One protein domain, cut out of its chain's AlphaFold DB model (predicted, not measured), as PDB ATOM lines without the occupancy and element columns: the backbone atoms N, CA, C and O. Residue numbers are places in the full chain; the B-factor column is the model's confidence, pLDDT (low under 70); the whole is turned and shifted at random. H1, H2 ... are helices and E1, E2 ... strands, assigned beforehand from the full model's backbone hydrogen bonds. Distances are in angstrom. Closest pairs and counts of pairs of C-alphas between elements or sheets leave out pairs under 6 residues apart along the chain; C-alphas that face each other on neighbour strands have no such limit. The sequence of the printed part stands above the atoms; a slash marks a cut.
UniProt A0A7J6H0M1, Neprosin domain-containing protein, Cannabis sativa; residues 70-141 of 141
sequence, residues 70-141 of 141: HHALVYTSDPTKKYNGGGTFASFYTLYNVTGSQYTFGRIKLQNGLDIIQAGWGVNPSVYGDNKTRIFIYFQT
ATOM      1  N   HIS A  70      31.000 -87.475 -86.845       76.81
ATOM      2  CA  HIS A  70      31.830 -87.382 -88.043       76.81
ATOM      3  C   HIS A  70      33.179 -86.742 -87.709       76.81
ATOM      4  O   HIS A  70      33.234 -85.682 -87.082       76.81
ATOM      5  N   HIS A  71      34.269 -87.355 -88.163       79.12
ATOM      6  CA  HIS A  71      35.610 -86.796 -88.047       79.12
ATOM      7  C   HIS A  71      36.403 -87.016 -89.336       79.12
ATOM      8  O   HIS A  71      36.182 -87.981 -90.062       79.12
ATOM      9  N   ALA A  72      37.334 -86.108 -89.610       82.75
ATOM     10  CA  ALA A  72      38.360 -86.271 -90.629       82.75
ATOM     11  C   ALA A  72      39.717 -86.224 -89.924       82.75
ATOM     12  O   ALA A  72      39.919 -85.375 -89.053       82.75
ATOM     13  N   LEU A  73      40.614 -87.150 -90.264       86.56
ATOM     14  CA  LEU A  73      41.945 -87.237 -89.668       86.56
ATOM     15  C   LEU A  73      43.019 -87.044 -90.729       86.56
ATOM     16  O   LEU A  73      42.892 -87.505 -91.863       86.56
ATOM     17  N   VAL A  74      44.093 -86.385 -90.310       87.25
ATOM     18  CA  VAL A  74      45.336 -86.246 -91.061       87.25
ATOM     19  C   VAL A  74      46.457 -86.677 -90.129       87.25
ATOM     20  O   VAL A  74      46.537 -86.194 -89.000       87.25
ATOM     21  N   TYR A  75      47.305 -87.584 -90.604       87.75
ATOM     22  CA  TYR A  75      48.486 -88.047 -89.885       87.75
ATOM     23  C   TYR A  75      49.742 -87.522 -90.568       87.75
ATOM     24  O   TYR A  75      49.808 -87.437 -91.795       87.75
ATOM     25  N   THR A  76      50.746 -87.184 -89.771       88.25
ATOM     26  CA  THR A  76      52.078 -86.836 -90.257       88.25
ATOM     27  C   THR A  76      52.933 -88.095 -90.279       88.25
ATOM     28  O   THR A  76      53.145 -88.713 -89.240       88.25
ATOM     29  N   SER A  77      53.396 -88.493 -91.461       84.38
ATOM     30  CA  SER A  77      54.109 -89.762 -91.654       84.38
ATOM     31  C   SER A  77      55.587 -89.703 -91.259       84.38
ATOM     32  O   SER A  77      56.181 -90.734 -90.969       84.38
ATOM     33  N   ASP A  78      56.188 -88.514 -91.301       88.31
ATOM     34  CA  ASP A  78      57.623 -88.315 -91.102       88.31
ATOM     35  C   ASP A  78      57.903 -87.824 -89.670       88.31
ATOM     36  O   ASP A  78      57.563 -86.679 -89.352       88.31
ATOM     37  N   PRO A  79      58.523 -88.652 -88.807       82.19
ATOM     38  CA  PRO A  79      58.806 -88.295 -87.417       82.19
ATOM     39  C   PRO A  79      59.936 -87.264 -87.276       82.19
ATOM     40  O   PRO A  79      60.086 -86.659 -86.216       82.19
ATOM     41  N   THR A  80      60.745 -87.052 -88.319       88.31
ATOM     42  CA  THR A  80      61.841 -86.068 -88.305       88.31
ATOM     43  C   THR A  80      61.353 -84.665 -88.650       88.31
ATOM     44  O   THR A  80      61.985 -83.660 -88.301       88.31
ATOM     45  N   LYS A  81      60.196 -84.582 -89.311       88.69
ATOM     46  CA  LYS A  81      59.621 -83.328 -89.769       88.69
ATOM     47  C   LYS A  81      58.856 -82.649 -88.641       88.69
ATOM     48  O   LYS A  81      57.889 -83.175 -88.100       88.69
ATOM     49  N   LYS A  82      59.281 -81.434 -88.307       87.12
ATOM     50  CA  LYS A  82      58.609 -80.598 -87.310       87.12
ATOM     51  C   LYS A  82      57.462 -79.830 -87.957       87.12
ATOM     52  O   LYS A  82      57.635 -79.202 -89.001       87.12
ATOM     53  N   TYR A  83      56.309 -79.851 -87.303       85.00
ATOM     54  CA  TYR A  83      55.127 -79.097 -87.699       85.00
ATOM     55  C   TYR A  83      54.824 -78.075 -86.610       85.00
ATOM     56  O   TYR A  83      54.607 -78.438 -85.459       85.00
ATOM     57  N   ASN A  84      54.803 -76.795 -86.976       84.31
ATOM     58  CA  ASN A  84      54.605 -75.706 -86.014       84.31
ATOM     59  C   ASN A  84      53.122 -75.351 -85.808       84.31
ATOM     60  O   ASN A  84      52.800 -74.509 -84.976       84.31
ATOM     61  N   GLY A  85      52.214 -75.957 -86.577       78.06
ATOM     62  CA  GLY A  85      50.780 -75.721 -86.463       78.06
ATOM     63  C   GLY A  85      49.995 -76.189 -87.684       78.06
ATOM     64  O   GLY A  85      50.547 -76.729 -88.643       78.06
ATOM     65  N   GLY A  86      48.689 -75.951 -87.639       78.81
ATOM     66  CA  GLY A  86      47.751 -76.195 -88.726       78.81
ATOM     67  C   GLY A  86      46.581 -75.219 -88.631       78.81
ATOM     68  O   GLY A  86      46.289 -74.698 -87.556       78.81
ATOM     69  N   GLY A  87      45.929 -74.952 -89.758       77.88
ATOM     70  CA  GLY A  87      44.784 -74.049 -89.840       77.88
ATOM     71  C   GLY A  87      43.639 -74.684 -90.615       77.88
ATOM     72  O   GLY A  87      43.852 -75.546 -91.465       77.88
ATOM     73  N   THR A  88      42.415 -74.258 -90.324       74.75
ATOM     74  CA  THR A  88      41.228 -74.663 -91.080       74.75
ATOM     75  C   THR A  88      40.196 -73.543 -91.085       74.75
ATOM     76  O   THR A  88      40.171 -72.708 -90.180       74.75
ATOM     77  N   PHE A  89      39.333 -73.546 -92.097       75.31
ATOM     78  CA  PHE A  89      38.158 -72.686 -92.161       75.31
ATOM     79  C   PHE A  89      36.927 -73.549 -91.923       75.31
ATOM     80  O   PHE A  89      36.668 -74.494 -92.667       75.31
ATOM     81  N   ALA A  90      36.167 -73.222 -90.885       72.00
ATOM     82  CA  ALA A  90      34.948 -73.933 -90.545       72.00
ATOM     83  C   ALA A  90      33.791 -72.946 -90.391       72.00
ATOM     84  O   ALA A  90      33.955 -71.859 -89.839       72.00
ATOM     85  N   SER A  91      32.619 -73.344 -90.882       72.31
ATOM     86  CA  SER A  91      31.378 -72.598 -90.694       72.31
ATOM     87  C   SER A  91      30.617 -73.190 -89.520       72.31
ATOM     88  O   SER A  91      30.299 -74.380 -89.512       72.31
ATOM     89  N   PHE A  92      30.313 -72.347 -88.542       72.06
ATOM     90  CA  PHE A  92      29.578 -72.734 -87.347       72.06
ATOM     91  C   PHE A  92      28.209 -72.070 -87.364       72.06
ATOM     92  O   PHE A  92      28.100 -70.865 -87.591       72.06
ATOM     93  N   TYR A  93      27.169 -72.863 -87.137       70.56
ATOM     94  CA  TYR A  93      25.795 -72.381 -87.123       70.56
ATOM     95  C   TYR A  93      25.239 -72.530 -85.715       70.56
ATOM     96  O   TYR A  93      25.180 -73.635 -85.177       70.56
ATOM     97  N   THR A  94      24.815 -71.412 -85.130       69.75
ATOM     98  CA  THR A  94      24.085 -71.429 -83.863       69.75
ATOM     99  C   THR A  94      22.724 -72.070 -84.085       69.75
ATOM    100  O   THR A  94      21.906 -71.571 -84.859       69.75
ATOM    101  N   LEU A  95      22.485 -73.176 -83.387       71.12
ATOM    102  CA  LEU A  95      21.179 -73.816 -83.336       71.12
ATOM    103  C   LEU A  95      20.360 -73.141 -82.236       71.12
ATOM    104  O   LEU A  95      20.729 -73.179 -81.068       71.12
ATOM    105  N   TYR A  96      19.257 -72.507 -82.617       66.62
ATOM    106  CA  TYR A  96      18.408 -71.726 -81.710       66.62
ATOM    107  C   TYR A  96      17.415 -72.591 -80.913       66.62
ATOM    108  O   TYR A  96      16.999 -72.193 -79.830       66.62
ATOM    109  N   ASN A  97      17.099 -73.798 -81.396       75.12
ATOM    110  CA  ASN A  97      16.095 -74.694 -80.805       75.12
ATOM    111  C   ASN A  97      16.699 -76.001 -80.254       75.12
ATOM    112  O   ASN A  97      16.115 -77.070 -80.417       75.12
ATOM    113  N   VAL A  98      17.874 -75.941 -79.621       79.06
ATOM    114  CA  VAL A  98      18.409 -77.096 -78.875       79.06
ATOM    115  C   VAL A  98      17.623 -77.215 -77.569       79.06
ATOM    116  O   VAL A  98      17.614 -76.272 -76.785       79.06
ATOM    117  N   THR A  99      16.923 -78.329 -77.339       76.00
ATOM    118  CA  THR A  99      16.060 -78.503 -76.151       76.00
ATOM    119  C   THR A  99      16.321 -79.827 -75.437       76.00
ATOM    120  O   THR A  99      16.758 -80.805 -76.045       76.00
ATOM    121  N   GLY A 100      16.054 -79.859 -74.127       78.12
ATOM    122  CA  GLY A 100      16.209 -81.060 -73.304       78.12
ATOM    123  C   GLY A 100      17.647 -81.588 -73.299       78.12
ATOM    124  O   GLY A 100      18.584 -80.841 -73.041       78.12
ATOM    125  N   SER A 101      17.814 -82.878 -73.603       80.75
ATOM    126  CA  SER A 101      19.102 -83.589 -73.601       80.75
ATOM    127  C   SER A 101      19.895 -83.482 -74.912       80.75
ATOM    128  O   SER A 101      20.861 -84.221 -75.111       80.75
ATOM    129  N   GLN A 102      19.473 -82.620 -75.840       85.31
ATOM    130  CA  GLN A 102      20.161 -82.437 -77.113       85.31
ATOM    131  C   GLN A 102      21.447 -81.628 -76.939       85.31
ATOM    132  O   GLN A 102      21.514 -80.688 -76.152       85.31
ATOM    133  N   TYR A 103      22.459 -81.955 -77.737       85.69
ATOM    134  CA  TYR A 103      23.693 -81.187 -77.797       85.69
ATOM    135  C   TYR A 103      24.307 -81.242 -79.195       85.69
ATOM    136  O   TYR A 103      24.082 -82.179 -79.963       85.69
ATOM    137  N   THR A 104      25.116 -80.238 -79.518       84.56
ATOM    138  CA  THR A 104      25.934 -80.216 -80.735       84.56
ATOM    139  C   THR A 104      27.320 -79.681 -80.419       84.56
ATOM    140  O   THR A 104      27.463 -78.761 -79.613       84.56
ATOM    141  N   PHE A 105      28.341 -80.252 -81.054       86.06
ATOM    142  CA  PHE A 105      29.723 -79.806 -80.924       86.06
ATOM    143  C   PHE A 105      30.450 -79.924 -82.258       86.06
ATOM    144  O   PHE A 105      30.287 -80.905 -82.985       86.06
ATOM    145  N   GLY A 106      31.319 -78.958 -82.538       86.44
ATOM    146  CA  GLY A 106      32.331 -79.051 -83.584       86.44
ATOM    147  C   GLY A 106      33.691 -78.698 -83.005       86.44
ATOM    148  O   GLY A 106      33.811 -77.718 -82.273       86.44
ATOM    149  N   ARG A 107      34.721 -79.494 -83.308       88.44
ATOM    150  CA  ARG A 107      36.064 -79.303 -82.747       88.44
ATOM    151  C   ARG A 107      37.173 -79.662 -83.720       88.44
ATOM    152  O   ARG A 107      36.993 -80.508 -84.593       88.44
ATOM    153  N   ILE A 108      38.333 -79.065 -83.487       88.88
ATOM    154  CA  ILE A 108      39.620 -79.431 -84.072       88.88
ATOM    155  C   ILE A 108      40.488 -79.963 -82.936       88.88
ATOM    156  O   ILE A 108      40.496 -79.397 -81.842       88.88
ATOM    157  N   LYS A 109      41.201 -81.059 -83.198       90.12
ATOM    158  CA  LYS A 109      42.136 -81.681 -82.262       90.12
ATOM    159  C   LYS A 109      43.511 -81.762 -82.912       90.12
ATOM    160  O   LYS A 109      43.642 -82.365 -83.973       90.12
ATOM    161  N   LEU A 110      44.508 -81.196 -82.247       90.62
ATOM    162  CA  LEU A 110      45.918 -81.463 -82.495       90.62
ATOM    163  C   LEU A 110      46.411 -82.416 -81.405       90.62
ATOM    164  O   LEU A 110      46.093 -82.223 -80.231       90.62
ATOM    165  N   GLN A 111      47.144 -83.454 -81.793       90.50
ATOM    166  CA  GLN A 111      47.660 -84.456 -80.868       90.50
ATOM    167  C   GLN A 111      49.102 -84.808 -81.234       90.50
ATOM    168  O   GLN A 111      49.380 -85.099 -82.397       90.50
ATOM    169  N   ASN A 112      49.985 -84.806 -80.235       88.88
ATOM    170  CA  ASN A 112      51.366 -85.259 -80.338       88.88
ATOM    171  C   ASN A 112      51.647 -86.249 -79.200       88.88
ATOM    172  O   ASN A 112      51.860 -85.852 -78.060       88.88
ATOM    173  N   GLY A 113      51.582 -87.550 -79.485       87.88
ATOM    174  CA  GLY A 113      51.630 -88.568 -78.432       87.88
ATOM    175  C   GLY A 113      50.443 -88.433 -77.468       87.88
ATOM    176  O   GLY A 113      49.291 -88.602 -77.885       87.88
ATOM    177  N   LEU A 114      50.737 -88.146 -76.195       91.25
ATOM    178  CA  LEU A 114      49.744 -87.913 -75.137       91.25
ATOM    179  C   LEU A 114      49.297 -86.446 -75.047       91.25
ATOM    180  O   LEU A 114      48.181 -86.188 -74.591       91.25
ATOM    181  N   ASP A 115      50.114 -85.518 -75.551       92.69
ATOM    182  CA  ASP A 115      49.808 -84.093 -75.552       92.69
ATOM    183  C   ASP A 115      48.692 -83.785 -76.549       92.69
ATOM    184  O   ASP A 115      48.713 -84.203 -77.717       92.69
ATOM    185  N   ILE A 116      47.701 -83.022 -76.102       93.44
ATOM    186  CA  ILE A 116      46.500 -82.703 -76.861       93.44
ATOM    187  C   ILE A 116      46.149 -81.228 -76.689       93.44
ATOM    188  O   ILE A 116      46.000 -80.719 -75.580       93.44
ATOM    189  N   ILE A 117      45.874 -80.578 -77.819       92.75
ATOM    190  CA  ILE A 117      45.225 -79.269 -77.873       92.75
ATOM    191  C   ILE A 117      43.924 -79.429 -78.652       92.75
ATOM    192  O   ILE A 117      43.909 -79.929 -79.779       92.75
ATOM    193  N   GLN A 118      42.812 -79.013 -78.055       92.00
ATOM    194  CA  GLN A 118      41.501 -79.018 -78.692       92.00
ATOM    195  C   GLN A 118      40.861 -77.648 -78.601       92.00
ATOM    196  O   GLN A 118      40.879 -77.010 -77.554       92.00
ATOM    197  N   ALA A 119      40.236 -77.225 -79.690       91.00
ATOM    198  CA  ALA A 119      39.419 -76.024 -79.714       91.00
ATOM    199  C   ALA A 119      38.161 -76.280 -80.535       91.00
ATOM    200  O   ALA A 119      38.176 -77.043 -81.507       91.00
ATOM    201  N   GLY A 120      37.060 -75.657 -80.145       90.31
ATOM    202  CA  GLY A 120      35.788 -75.898 -80.801       90.31
ATOM    203  C   GLY A 120      34.676 -74.996 -80.317       90.31
ATOM    204  O   GLY A 120      34.885 -74.055 -79.556       90.31
ATOM    205  N   TRP A 121      33.476 -75.312 -80.773       89.94
ATOM    206  CA  TRP A 121      32.237 -74.682 -80.357       89.94
ATOM    207  C   TRP A 121      31.209 -75.752 -80.004       89.94
ATOM    208  O   TRP A 121      31.304 -76.899 -80.452       89.94
ATOM    209  N   GLY A 122      30.196 -75.373 -79.240       89.69
ATOM    210  CA  GLY A 122      29.030 -76.219 -79.053       89.69
ATOM    211  C   GLY A 122      27.909 -75.568 -78.269       89.69
ATOM    212  O   GLY A 122      28.050 -74.463 -77.743       89.69
ATOM    213  N   VAL A 123      26.798 -76.293 -78.207       89.25
ATOM    214  CA  VAL A 123      25.606 -75.980 -77.416       89.25
ATOM    215  C   VAL A 123      25.260 -77.238 -76.630       89.25
ATOM    216  O   VAL A 123      25.113 -78.310 -77.220       89.25
ATOM    217  N   ASN A 124      25.149 -77.116 -75.310       89.31
ATOM    218  CA  ASN A 124      24.754 -78.216 -74.434       89.31
ATOM    219  C   ASN A 124      23.991 -77.660 -73.221       89.31
ATOM    220  O   ASN A 124      24.620 -77.289 -72.225       89.31
ATOM    221  N   PRO A 125      22.651 -77.592 -73.296       89.62
ATOM    222  CA  PRO A 125      21.824 -77.060 -72.218       89.62
ATOM    223  C   PRO A 125      21.953 -77.851 -70.915       89.62
ATOM    224  O   PRO A 125      21.955 -77.251 -69.846       89.62
ATOM    225  N   SER A 126      22.154 -79.171 -70.985       88.25
ATOM    226  CA  SER A 126      22.331 -80.021 -69.798       88.25
ATOM    227  C   SER A 126      23.586 -79.679 -68.992       88.25
ATOM    228  O   SER A 126      23.610 -79.894 -67.785       88.25
ATOM    229  N   VAL A 127      24.632 -79.172 -69.651       89.62
ATOM    230  CA  VAL A 127      25.901 -78.801 -69.000       89.62
ATOM    231  C   VAL A 127      25.937 -77.317 -68.644       89.62
ATOM    232  O   VAL A 127      26.435 -76.957 -67.582       89.62
ATOM    233  N   TYR A 128      25.433 -76.445 -69.522       88.25
ATOM    234  CA  TYR A 128      25.567 -74.992 -69.361       88.25
ATOM    235  C   TYR A 128      24.339 -74.302 -68.757       88.25
ATOM    236  O   TYR A 128      24.432 -73.131 -68.397       88.25
ATOM    237  N   GLY A 129      23.195 -74.985 -68.672       88.06
ATOM    238  CA  GLY A 129      21.933 -74.406 -68.205       88.06
ATOM    239  C   GLY A 129      21.291 -73.410 -69.179       88.06
ATOM    240  O   GLY A 129      20.286 -72.791 -68.840       88.06
ATOM    241  N   ASP A 130      21.849 -73.238 -70.384       88.00
ATOM    242  CA  ASP A 130      21.299 -72.389 -71.437       88.00
ATOM    243  C   ASP A 130      21.529 -72.954 -72.848       88.00
ATOM    244  O   ASP A 130      22.331 -73.860 -73.076       88.00
ATOM    245  N   ASN A 131      20.816 -72.384 -73.822       86.19
ATOM    246  CA  ASN A 131      20.892 -72.780 -75.231       86.19
ATOM    247  C   ASN A 131      21.926 -71.953 -76.015       86.19
ATOM    248  O   ASN A 131      21.826 -71.826 -77.237       86.19
ATOM    249  N   LYS A 132      22.893 -71.321 -75.335       85.94
ATOM    250  CA  LYS A 132      23.857 -70.436 -76.001       85.94
ATOM    251  C   LYS A 132      25.000 -71.242 -76.608       85.94
ATOM    252  O   LYS A 132      25.566 -72.130 -75.975       85.94
ATOM    253  N   THR A 133      25.392 -70.866 -77.823       87.31
ATOM    254  CA  THR A 133      26.633 -71.349 -78.437       87.31
ATOM    255  C   THR A 133      27.835 -70.807 -77.683       87.31
ATOM    256  O   THR A 133      27.943 -69.601 -77.457       87.31
ATOM    257  N   ARG A 134      28.764 -71.695 -77.330       88.12
ATOM    258  CA  ARG A 134      29.998 -71.362 -76.613       88.12
ATOM    259  C   ARG A 134      31.200 -71.884 -77.376       88.12
ATOM    260  O   ARG A 134      31.135 -72.962 -77.963       88.12
ATOM    261  N   ILE A 135      32.287 -71.121 -77.346       90.62
ATOM    262  CA  ILE A 135      33.605 -71.561 -77.807       90.62
ATOM    263  C   ILE A 135      34.337 -72.154 -76.605       90.62
ATOM    264  O   ILE A 135      34.207 -71.647 -75.492       90.62
ATOM    265  N   PHE A 136      35.102 -73.215 -76.829       90.25
ATOM    266  CA  PHE A 136      35.940 -73.820 -75.806       90.25
ATOM    267  C   PHE A 136      37.341 -74.096 -76.342       90.25
ATOM    268  O   PHE A 136      37.541 -74.315 -77.541       90.25
ATOM    269  N   ILE A 137      38.296 -74.115 -75.418       93.88
ATOM    270  CA  ILE A 137      39.671 -74.547 -75.642       93.88
ATOM    271  C   ILE A 137      40.038 -75.480 -74.488       93.88
ATOM    272  O   ILE A 137      39.714 -75.195 -73.336       93.88
ATOM    273  N   TYR A 138      40.667 -76.604 -74.804       94.06
ATOM    274  CA  TYR A 138      41.066 -77.638 -73.859       94.06
ATOM    275  C   TYR A 138      42.497 -78.081 -74.151       94.06
ATOM    276  O   TYR A 138      42.851 -78.337 -75.306       94.06
ATOM    277  N   PHE A 139      43.291 -78.197 -73.093       95.44
ATOM    278  CA  PHE A 139      44.679 -78.636 -73.133       95.44
ATOM    279  C   PHE A 139      44.839 -79.855 -72.233       95.44
ATOM    280  O   PHE A 139      44.265 -79.902 -71.144       95.44
ATOM    281  N   GLN A 140      45.628 -80.819 -72.689       94.19
ATOM    282  CA  GLN A 140      46.059 -81.963 -71.901       94.19
ATOM    283  C   GLN A 140      47.513 -82.260 -72.243       94.19
ATOM    284  O   GLN A 140      47.873 -82.267 -73.418       94.19
ATOM    285  N   THR A 141      48.310 -82.473 -71.206       86.81
ATOM    286  CA  THR A 141      49.739 -82.792 -71.247       86.81
ATOM    287  C   THR A 141      49.981 -84.030 -70.406       86.81
ATOM    288  O   THR A 141      49.376 -84.058 -69.306       86.81
TER     289      THR A 141
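What this domain is: This is residues 70 to 141 of the 141 residues of the protein "Neprosin domain-containing protein" of Cannabis sativa (UniProt A0A7J6H0M1). A narrow, bowed sheet of three antiparallel strands, E1, E2 and E3, is joined to a long looping stretch, residues 70 to 103, that runs past the E1 edge, turns in a free arm at residues 76 to 84, and comes back loosely past the sheet's convex side. The short helix H1 sits beyond one end of the sheet, where E2 ends and E3 begins. The printed part has 72 residues, with three named strands and one named helix in the order E1, E2, H1, E3 along the chain; the sheet's order is E1, E2, E3. Under half of the residues are in named elements, and the class is mostly strand. The whole is loose, with a radius of gyration of the C-alphas of 15.3 A, and elongated, spanning 48 by 25 by 18 A.

Where its parts are: E1 is residues 104 to 112, 25.9 A from first to last C-alpha, and begins at C-alpha 104, (25.934, -80.216, -80.735). E2 is residues 115 to 123, 25.6 A long, and bends by 51 degrees at residue 120. E3 is residues 134 to 140, 19.8 A long, and ends at C-alpha 140, (46.059, -81.963, -71.901). H1 is residues 125 to 128, 5.1 A long, with C-alpha 125 at (21.824, -77.060, -72.218).

How they stand to each other: E2 is the inner strand of the sheet, and E1 and E3 are its edge strands. E1 and E2 form a hairpin, antiparallel at 171 degrees between their directions. C-alphas 107 and 120 face each other at 3.9 A, and N 108 and O 119, 2.8 A apart, are within hydrogen-bond range, as are N 121 and O 106 at 2.9 A. E2 and E3 are antiparallel at 163 degrees. C-alphas 119 and 137 face each other at 4.3 A, and N 118 and O 138 are within hydrogen-bond range at 2.8 A, as are N 136 and O 120 at 2.9 A. The sheet is twisted, its C-alphas lying up to 4.4 A off the best plane. H1 is not on the sheet, with 2 pairs of C-alphas within 10 A, and H1 and E1 are apart. H1, with 4 residues, is too short for any O i to N i+4 pair inside it; its one O i to N i+3 pair is not within hydrogen-bond range.

The domain as a whole: The C-alphas of Thr 80 and Gly 100, the two farthest apart, are 48.3 A from each other. Residues 76 to 84 stand free; the body without them, 63 residues, spans 36 by 24 by 17 A. Residues 70 to 103, 34 residues with no named element, have C-alphas 10 to 27 A from the mean of the C-alphas. The links E1 to E2, E2 to H1 and H1 to E3 are tight. The printed part has no cut and ends at Thr 141, the chain's last residue. The mean pLDDT of the printed part is 85.1, and residues 94 and 96 are under 70.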